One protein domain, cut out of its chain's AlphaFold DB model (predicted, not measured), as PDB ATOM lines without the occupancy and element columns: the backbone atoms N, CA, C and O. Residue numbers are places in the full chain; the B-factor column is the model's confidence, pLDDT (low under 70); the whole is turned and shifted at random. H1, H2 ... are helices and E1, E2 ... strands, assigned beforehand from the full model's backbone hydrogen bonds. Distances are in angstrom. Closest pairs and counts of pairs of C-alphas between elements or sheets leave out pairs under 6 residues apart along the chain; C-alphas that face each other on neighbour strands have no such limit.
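What this domain is: This is residues 22 to 92 of the 107 residues of the protein "DUSP11" of Bugula neritina (UniProt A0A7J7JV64). With little regular structure, this is a body of loops holding one helix, H2, and a small two-strand parallel sheet, E1 and E2, with the short helix H3 between them in the chain. Unnamed residues 22 to 35 lead to H1, beyond which residues 40 to 46 stick out. The 71 printed residues have named elements H1, H2, E1, H3, E2, mixed in class, holding 26 residues; the whole is compact, radius of gyration of the C-alphas 12.7 A, spanning 43 by 27 by 22 A.

How they stand to each other: H1, residues 36 to 39, is apart from H2, residues 50 to 59, where every O i to N i+4 pair is within hydrogen-bond range. H2 only just touches H3, residues 80 to 83, with 3 pairs of C-alphas within 8 A, the closest Pro 50 and Glu 81, 6.3 A. E1, residues 66 to 69, and E2, residues 88 to 91, are parallel at 18 degrees; find N 67 and O 88, 2.8 A, within hydrogen-bond range. E1, H3, E2 form a strand-helix-strand unit, parallel neighbour strands with a helix between, its crossover right-handed.

Where its parts are: Find C-alpha 36 at (-46.013, 26.655, 34.679), where H1 begins. From C-alpha 50, H2 runs 14.5 A; E2 runs 10.4 A to C-alpha 91 at (-36.309, 44.480, 40.330).

The domain as a whole: The farthest C-alphas, Asn 22 and Ser 41, are 44.0 A apart. The printed part has no cut or long link, and no printed residue is under 70 in pLDDT.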
ATOM      1  N   ASN A  22     -32.641  60.051  21.766       86.25
ATOM      2  CA  ASN A  22     -31.307  60.418  22.253       86.25
ATOM      3  C   ASN A  22     -30.584  59.332  23.079       86.25
ATOM      4  O   ASN A  22     -29.564  59.618  23.703       86.25
ATOM      5  N   LEU A  23     -31.061  58.080  23.064       84.00
ATOM      6  CA  LEU A  23     -30.409  56.937  23.702       84.00
ATOM      7  C   LEU A  23     -30.288  55.773  22.715       84.00
ATOM      8  O   LEU A  23     -31.211  55.460  21.970       84.00
ATOM      9  N   SER A  24     -29.174  55.044  22.758       85.38
ATOM     10  CA  SER A  24     -28.982  53.827  21.953       85.38
ATOM     11  C   SER A  24     -29.687  52.595  22.549       85.38
ATOM     12  O   SER A  24     -29.169  51.482  22.460       85.38
ATOM     13  N   VAL A  25     -30.848  52.781  23.191       89.06
ATOM     14  CA  VAL A  25     -31.611  51.710  23.848       89.06
ATOM     15  C   VAL A  25     -32.985  51.532  23.210       89.06
ATOM     16  O   VAL A  25     -33.669  52.494  22.858       89.06
ATOM     17  N   THR A  26     -33.396  50.272  23.100       92.00
ATOM     18  CA  THR A  26     -34.739  49.878  22.681       92.00
ATOM     19  C   THR A  26     -35.449  49.248  23.868       92.00
ATOM     20  O   THR A  26     -34.956  48.281  24.451       92.00
ATOM     21  N   PHE A  27     -36.609  49.786  24.219       95.00
ATOM     22  CA  PHE A  27     -37.501  49.231  25.222       95.00
ATOM     23  C   PHE A  27     -38.451  48.217  24.591       95.00
ATOM     24  O   PHE A  27     -38.967  48.426  23.497       95.00
ATOM     25  N   LEU A  28     -38.713  47.132  25.314       96.12
ATOM     26  CA  LEU A  28     -39.725  46.147  24.964       96.12
ATOM     27  C   LEU A  28     -40.636  45.957  26.173       96.12
ATOM     28  O   LEU A  28     -40.196  45.459  27.208       96.12
ATOM     29  N   ALA A  29     -41.890  46.384  26.051       96.69
ATOM     30  CA  ALA A  29     -42.899  46.132  27.071       96.69
ATOM     31  C   ALA A  29     -43.477  44.722  26.893       96.69
ATOM     32  O   ALA A  29     -43.706  44.284  25.768       96.69
ATOM     33  N   PHE A  30     -43.735  44.017  27.988       97.38
ATOM     34  CA  PHE A  30     -44.361  42.694  27.986       97.38
ATOM     35  C   PHE A  30     -45.173  42.507  29.270       97.38
ATOM     36  O   PHE A  30     -44.848  43.099  30.305       97.38
ATOM     37  N   LYS A  31     -46.241  41.700  29.219       97.00
ATOM     38  CA  LYS A  31     -46.973  41.326  30.438       97.00
ATOM     39  C   LYS A  31     -46.123  40.382  31.280       97.00
ATOM     40  O   LYS A  31     -45.219  39.734  30.767       97.00
ATOM     41  N   VAL A  32     -46.395  40.272  32.578       97.19
ATOM     42  CA  VAL A  32     -45.562  39.427  33.446       97.19
ATOM     43  C   VAL A  32     -45.582  37.956  32.984       97.19
ATOM     44  O   VAL A  32     -46.669  37.386  32.892       97.19
ATOM     45  N   PRO A  33     -44.430  37.322  32.697       97.88
ATOM     46  CA  PRO A  33     -44.391  35.897  32.394       97.88
ATOM     47  C   PRO A  33     -44.690  35.085  33.657       97.88
ATOM     48  O   PRO A  33     -44.291  35.457  34.763       97.88
ATOM     49  N   LEU A  34     -45.396  33.970  33.505       98.06
ATOM     50  CA  LEU A  34     -45.829  33.122  34.612       98.06
ATOM     51  C   LEU A  34     -45.160  31.748  34.529       98.06
ATOM     52  O   LEU A  34     -45.074  31.141  33.468       98.06
ATOM     53  N   LYS A  35     -44.694  31.239  35.670       96.62
ATOM     54  CA  LYS A  35     -44.223  29.858  35.808       96.62
ATOM     55  C   LYS A  35     -45.369  28.869  35.578       96.62
ATOM     56  O   LYS A  35     -46.514  29.156  35.930       96.62
ATOM     57  N   SER A  36     -45.039  27.679  35.083       94.75
ATOM     58  CA  SER A  36     -46.013  26.655  34.679       94.75
ATOM     59  C   SER A  36     -47.027  26.286  35.766       94.75
ATOM     60  O   SER A  36     -48.191  26.044  35.458       94.75
ATOM     61  N   GLN A  37     -46.644  26.328  37.049       94.94
ATOM     62  CA  GLN A  37     -47.575  26.038  38.149       94.94
ATOM     63  C   GLN A  37     -48.744  27.035  38.247       94.94
ATOM     64  O   GLN A  37     -49.747  26.727  38.880       94.94
ATOM     65  N   LEU A  38     -48.616  28.238  37.673       95.75
ATOM     66  CA  LEU A  38     -49.679  29.248  37.653       95.75
ATOM     67  C   LEU A  38     -50.557  29.169  36.399       95.75
ATOM     68  O   LEU A  38     -51.660  29.704  36.418       95.75
ATOM     69  N   THR A  39     -50.077  28.532  35.330       95.38
ATOM     70  CA  THR A  39     -50.744  28.498  34.019       95.38
ATOM     71  C   THR A  39     -51.272  27.116  33.648       95.38
ATOM     72  O   THR A  39     -51.743  26.940  32.533       95.38
ATOM     73  N   GLY A  40     -51.204  26.131  34.550       92.38
ATOM     74  CA  GLY A  40     -51.555  24.736  34.252       92.38
ATOM     75  C   GLY A  40     -53.010  24.493  33.832       92.38
ATOM     76  O   GLY A  40     -53.301  23.441  33.280       92.38
ATOM     77  N   SER A  41     -53.912  25.447  34.076       92.44
ATOM     78  CA  SER A  41     -55.315  25.393  33.645       92.44
ATOM     79  C   SER A  41     -55.615  26.249  32.410       92.44
ATOM     80  O   SER A  41     -56.782  26.431  32.082       92.44
ATOM     81  N   LEU A  42     -54.602  26.872  31.799       95.19
ATOM     82  CA  LEU A  42     -54.776  27.715  30.617       95.19
ATOM     83  C   LEU A  42     -54.612  26.900  29.338       95.19
ATOM     84  O   LEU A  42     -53.812  25.966  29.287       95.19
ATOM     85  N   GLU A  43     -55.300  27.334  28.286       95.81
ATOM     86  CA  GLU A  43     -55.043  26.864  26.927       95.81
ATOM     87  C   GLU A  43     -53.594  27.143  26.520       95.81
ATOM     88  O   GLU A  43     -53.024  28.183  26.864       95.81
ATOM     89  N   ALA A  44     -52.995  26.243  25.737       94.94
ATOM     90  CA  ALA A  44     -51.594  26.362  25.329       94.94
ATOM     91  C   ALA A  44     -51.292  27.694  24.612       94.94
ATOM     92  O   ALA A  44     -50.222  28.273  24.794       94.94
ATOM     93  N   SER A  45     -52.253  28.223  23.845       95.06
ATOM     94  CA  SER A  45     -52.136  29.519  23.168       95.06
ATOM     95  C   SER A  45     -52.068  30.706  24.134       95.06
ATOM     96  O   SER A  45     -51.451  31.721  23.803       95.06
ATOM     97  N   GLU A  46     -52.641  30.585  25.330       95.94
ATOM     98  CA  GLU A  46     -52.688  31.635  26.355       95.94
ATOM     99  C   GLU A  46     -51.447  31.631  27.256       95.94
ATOM    100  O   GLU A  46     -51.069  32.672  27.804       95.94
ATOM    101  N   VAL A  47     -50.772  30.483  27.385       97.12
ATOM    102  CA  VAL A  47     -49.568  30.336  28.214       97.12
ATOM    103  C   VAL A  47     -48.478  31.312  27.768       97.12
ATOM    104  O   VAL A  47     -48.206  31.495  26.579       97.12
ATOM    105  N   PHE A  48     -47.860  31.973  28.745       98.25
ATOM    106  CA  PHE A  48     -46.722  32.854  28.525       98.25
ATOM    107  C   PHE A  48     -45.789  32.820  29.734       98.25
ATOM    108  O   PHE A  48     -46.064  33.437  30.768       98.25
ATOM    109  N   GLY A  49     -44.700  32.075  29.597       98.00
ATOM    110  CA  GLY A  49     -43.644  31.920  30.583       98.00
ATOM    111  C   GLY A  49     -42.328  32.599  30.187       98.00
ATOM    112  O   GLY A  49     -42.210  33.205  29.121       98.00
ATOM    113  N   PRO A  50     -41.304  32.511  31.056       98.06
ATOM    114  CA  PRO A  50     -39.993  33.112  30.807       98.06
ATOM    115  C   PRO A  50     -39.319  32.626  29.517       98.06
ATOM    116  O   PRO A  50     -38.744  33.433  28.788       98.06
ATOM    117  N   ALA A  51     -39.431  31.329  29.215       97.38
ATOM    118  CA  ALA A  51     -38.895  30.742  27.989       97.38
ATOM    119  C   ALA A  51     -39.568  31.323  26.737       97.38
ATOM    120  O   ALA A  51     -38.873  31.682  25.792       97.38
ATOM    121  N   ASP A  52     -40.892  31.514  26.761       97.81
ATOM    122  CA  ASP A  52     -41.632  32.096  25.637       97.81
ATOM    123  C   ASP A  52     -41.171  33.527  25.333       97.81
ATOM    124  O   ASP A  52     -41.075  33.909  24.170       97.81
ATOM    125  N   LEU A  53     -40.848  34.321  26.363       97.94
ATOM    126  CA  LEU A  53     -40.288  35.663  26.175       97.94
ATOM    127  C   LEU A  53     -38.909  35.608  25.501       97.94
ATOM    128  O   LEU A  53     -38.651  36.386  24.584       97.94
ATOM    129  N   LEU A  54     -38.031  34.699  25.937       97.75
ATOM    130  CA  LEU A  54     -36.701  34.532  25.341       97.75
ATOM    131  C   LEU A  54     -36.794  34.099  23.874       97.75
ATOM    132  O   LEU A  54     -36.160  34.729  23.027       97.75
ATOM    133  N   THR A  55     -37.619  33.092  23.572       97.12
ATOM    134  CA  THR A  55     -37.874  32.625  22.203       97.12
ATOM    135  C   THR A  55     -38.446  33.748  21.346       97.12
ATOM    136  O   THR A  55     -37.905  34.050  20.290       97.12
ATOM    137  N   LYS A  56     -39.459  34.470  21.843       95.62
ATOM    138  CA  LYS A  56     -40.059  35.599  21.119       95.62
ATOM    139  C   LYS A  56     -39.036  36.688  20.791       95.62
ATOM    140  O   LYS A  56     -39.047  37.224  19.687       95.62
ATOM    141  N   CYS A  57     -38.140  37.011  21.724       95.38
ATOM    142  CA  CYS A  57     -37.053  37.948  21.458       95.38
ATOM    143  C   CYS A  57     -36.068  37.415  20.408       95.38
ATOM    144  O   CYS A  57     -35.627  38.187  19.563       95.38
ATOM    145  N   GLN A  58     -35.723  36.127  20.442       95.12
ATOM    146  CA  GLN A  58     -34.841  35.512  19.445       95.12
ATOM    147  C   GLN A  58     -35.467  35.536  18.045       95.12
ATOM    148  O   GLN A  58     -34.815  36.000  17.111       95.12
ATOM    149  N   ASP A  59     -36.734  35.136  17.925       95.44
ATOM    150  CA  ASP A  59     -37.484  35.105  16.663       95.44
ATOM    151  C   ASP A  59     -37.588  36.495  16.016       95.44
ATOM    152  O   ASP A  59     -37.532  36.634  14.796       95.44
ATOM    153  N   GLU A  60     -37.702  37.546  16.831       92.56
ATOM    154  CA  GLU A  60     -37.771  38.938  16.367       92.56
ATOM    155  C   GLU A  60     -36.395  39.615  16.242       92.56
ATOM    156  O   GLU A  60     -36.314  40.824  16.014       92.56
ATOM    157  N   ASN A  61     -35.297  38.863  16.394       92.44
ATOM    158  CA  ASN A  61     -33.924  39.377  16.394       92.44
ATOM    159  C   ASN A  61     -33.703  40.522  17.414       92.44
ATOM    160  O   ASN A  61     -32.911  41.449  17.213       92.44
ATOM    161  N   ILE A  62     -34.415  40.460  18.541       92.38
ATOM    162  CA  ILE A  62     -34.301  41.389  19.660       92.38
ATOM    163  C   ILE A  62     -33.239  40.872  20.622       92.38
ATOM    164  O   ILE A  62     -33.376  39.845  21.289       92.38
ATOM    165  N   ARG A  63     -32.173  41.655  20.772       92.75
ATOM    166  CA  ARG A  63     -31.109  41.371  21.733       92.75
ATOM    167  C   ARG A  63     -31.526  41.784  23.150       92.75
ATOM    168  O   ARG A  63     -31.167  42.866  23.613       92.75
ATOM    169  N   LEU A  64     -32.242  40.910  23.858       95.88
ATOM    170  CA  LEU A  64     -32.616  41.138  25.257       95.88
ATOM    171  C   LEU A  64     -31.371  41.113  26.164       95.88
ATOM    172  O   LEU A  64     -30.647  40.121  26.225       95.88
ATOM    173  N   LYS A  65     -31.096  42.223  26.861       96.38
ATOM    174  CA  LYS A  65     -29.903  42.378  27.724       96.38
ATOM    175  C   LYS A  65     -30.214  42.625  29.194       96.38
ATOM    176  O   LYS A  65     -29.377  42.318  30.042       96.38
ATOM    177  N   LEU A  66     -31.385  43.177  29.491       97.56
ATOM    178  CA  LEU A  66     -31.818  43.533  30.835       97.56
ATOM    179  C   LEU A  66     -33.332  43.354  30.938       97.56
ATOM    180  O   LEU A  66     -34.064  43.843  30.082       97.56
ATOM    181  N   ILE A  67     -33.782  42.711  32.011       98.00
ATOM    182  CA  ILE A  67     -35.164  42.781  32.480       98.00
ATOM    183  C   ILE A  67     -35.245  43.755  33.646       98.00
ATOM    184  O   ILE A  67     -34.479  43.651  34.605       98.00
ATOM    185  N   ILE A  68     -36.207  44.671  33.555       97.19
ATOM    186  CA  ILE A  68     -36.626  45.541  34.650       97.19
ATOM    187  C   ILE A  68     -37.996  45.046  35.120       97.19
ATOM    188  O   ILE A  68     -39.011  45.275  34.468       97.19
ATOM    189  N   ASP A  69     -38.022  44.326  36.236       96.94
ATOM    190  CA  ASP A  69     -39.246  43.798  36.828       96.94
ATOM    191  C   ASP A  69     -39.882  44.829  37.761       96.94
ATOM    192  O   ASP A  69     -39.370  45.105  38.848       96.94
ATOM    193  N   LEU A  70     -41.027  45.362  37.335       95.12
ATOM    194  CA  LEU A  70     -41.786  46.361  38.081       95.12
ATOM    195  C   LEU A  70     -42.817  45.762  39.049       95.12
ATOM    196  O   LEU A  70     -43.488  46.492  39.772       95.12
ATOM    197  N   THR A  71     -42.977  44.438  39.085       93.81
ATOM    198  CA  THR A  71     -44.009  43.800  39.910       93.81
ATOM    199  C   THR A  71     -43.699  43.902  41.404       93.81
ATOM    200  O   THR A  71     -42.554  43.739  41.840       93.81
ATOM    201  N   PHE A  72     -44.739  44.074  42.222       93.62
ATOM    202  CA  PHE A  72     -44.644  44.076  43.688       93.62
ATOM    203  C   PHE A  72     -44.714  42.665  44.307       93.62
ATOM    204  O   PHE A  72     -45.347  42.438  45.333       93.62
ATOM    205  N   THR A  73     -44.131  41.659  43.652       93.12
ATOM    206  CA  THR A  73     -44.122  40.271  44.146       93.12
ATOM    207  C   THR A  73     -42.996  39.459  43.505       93.12
ATOM    208  O   THR A  73     -42.472  39.840  42.464       93.12
ATOM    209  N   SER A  74     -42.627  38.331  44.111       95.31
ATOM    210  CA  SER A  74     -41.656  37.352  43.595       95.31
ATOM    211  C   SER A  74     -42.304  36.025  43.167       95.31
ATOM    212  O   SER A  74     -41.615  35.057  42.863       95.31
ATOM    213  N   ARG A  75     -43.642  35.935  43.159       95.69
ATOM    214  CA  ARG A  75     -44.343  34.648  42.988       95.69
ATOM    215  C   ARG A  75     -44.436  34.141  41.545       95.69
ATOM    216  O   ARG A  75     -44.750  32.964  41.353       95.69
ATOM    217  N   TYR A  76     -44.235  35.020  40.561       96.62
ATOM    218  CA  TYR A  76     -44.574  34.765  39.158       96.62
ATOM    219  C   TYR A  76     -43.533  33.938  38.411       96.62
ATOM    220  O   TYR A  76     -43.907  33.016  37.697       96.62
ATOM    221  N   TYR A  77     -42.248  34.207  38.617       97.25
ATOM    222  CA  TYR A  77     -41.138  33.478  38.007       97.25
ATOM    223  C   TYR A  77     -39.885  33.638  38.871       97.25
ATOM    224  O   TYR A  77     -39.846  34.486  39.764       97.25
ATOM    225  N   GLN A  78     -38.861  32.826  38.607       97.50
ATOM    226  CA  GLN A  78     -37.553  32.980  39.239       97.50
ATOM    227  C   GLN A  78     -36.639  33.834  38.352       97.50
ATOM    228  O   GLN A  78     -36.551  33.555  37.157       97.50
ATOM    229  N   PRO A  79     -35.902  34.825  38.889       97.69
ATOM    230  CA  PRO A  79     -34.950  35.610  38.095       97.69
ATOM    231  C   PRO A  79     -33.917  34.753  37.347       97.69
ATOM    232  O   PRO A  79     -33.463  35.126  36.266       97.69
ATOM    233  N   SER A  80     -33.595  33.572  37.891       98.00
ATOM    234  CA  SER A  80     -32.678  32.602  37.287       98.00
ATOM    235  C   SER A  80     -33.086  32.126  35.896       98.00
ATOM    236  O   SER A  80     -32.220  31.714  35.131       98.00
ATOM    237  N   GLU A  81     -34.377  32.187  35.565       97.50
ATOM    238  CA  GLU A  81     -34.896  31.840  34.235       97.50
ATOM    239  C   GLU A  81     -34.311  32.751  33.142       97.50
ATOM    240  O   GLU A  81     -34.163  32.338  31.999       97.50
ATOM    241  N   PHE A  82     -33.920  33.977  33.507       98.19
ATOM    242  CA  PHE A  82     -33.320  34.954  32.599       98.19
ATOM    243  C   PHE A  82     -31.805  35.066  32.779       98.19
ATOM    244  O   PHE A  82     -31.064  35.121  31.798       98.19
ATOM    245  N   THR A  83     -31.312  35.056  34.022       98.19
ATOM    246  CA  THR A  83     -29.875  35.255  34.274       98.19
ATOM    247  C   THR A  83     -29.019  34.104  33.754       98.19
ATOM    248  O   THR A  83     -27.908  34.350  33.291       98.19
ATOM    249  N   LYS A  84     -29.539  32.866  33.740       97.69
ATOM    250  CA  LYS A  84     -28.864  31.716  33.110       97.69
ATOM    251  C   LYS A  84     -28.680  31.892  31.598       97.69
ATOM    252  O   LYS A  84     -27.714  31.376  31.050       97.69
ATOM    253  N   ALA A  85     -29.553  32.660  30.945       96.31
ATOM    254  CA  ALA A  85     -29.437  33.027  29.532       96.31
ATOM    255  C   ALA A  85     -28.554  34.273  29.300       96.31
ATOM    256  O   ALA A  85     -28.524  34.825  28.202       96.31
ATOM    257  N   GLY A  86     -27.851  34.761  30.331       97.56
ATOM    258  CA  GLY A  86     -26.999  35.951  30.245       97.56
ATOM    259  C   GLY A  86     -27.764  37.281  30.233       97.56
ATOM    260  O   GLY A  86     -27.171  38.326  29.950       97.56
ATOM    261  N   VAL A  87     -29.066  37.270  30.541       98.31
ATOM    262  CA  VAL A  87     -29.892  38.480  30.652       98.31
ATOM    263  C   VAL A  87     -29.760  39.047  32.064       98.31
ATOM    264  O   VAL A  87     -30.030  38.363  33.050       98.31
ATOM    265  N   LYS A  88     -29.348  40.314  32.187       98.44
ATOM    266  CA  LYS A  88     -29.300  40.992  33.490       98.44
ATOM    267  C   LYS A  88     -30.715  41.153  34.045       98.44
ATOM    268  O   LYS A  88     -31.671  41.297  33.288       98.44
ATOM    269  N   TYR A  89     -30.846  41.188  35.364       98.50
ATOM    270  CA  TYR A  89     -32.138  41.333  36.024       98.50
ATOM    271  C   TYR A  89     -32.076  42.422  37.093       98.50
ATOM    272  O   TYR A  89     -31.176  42.424  37.932       98.50
ATOM    273  N   LEU A  90     -33.042  43.334  37.058       97.75
ATOM    274  CA  LEU A  90     -33.237  44.390  38.040       97.75
ATOM    275  C   LEU A  90     -34.701  44.384  38.475       97.75
ATOM    276  O   LEU A  90     -35.591  44.460  37.634       97.75
ATOM    277  N   LYS A  91     -34.957  44.342  39.783       95.62
ATOM    278  CA  LYS A  91     -36.309  44.480  40.330       95.62
ATOM    279  C   LYS A  91     -36.495  45.864  40.931       95.62
ATOM    280  O   LYS A  91     -35.724  46.270  41.796       95.62
ATOM    281  N   ILE A  92     -37.545  46.552  40.501       93.94
ATOM    282  CA  ILE A  92     -37.981  47.831  41.059       93.94
ATOM    283  C   ILE A  92     -39.422  47.621  41.532       93.94
ATOM    284  O   ILE A  92     -40.343  47.717  40.731       93.94
TER     285      ILE A  92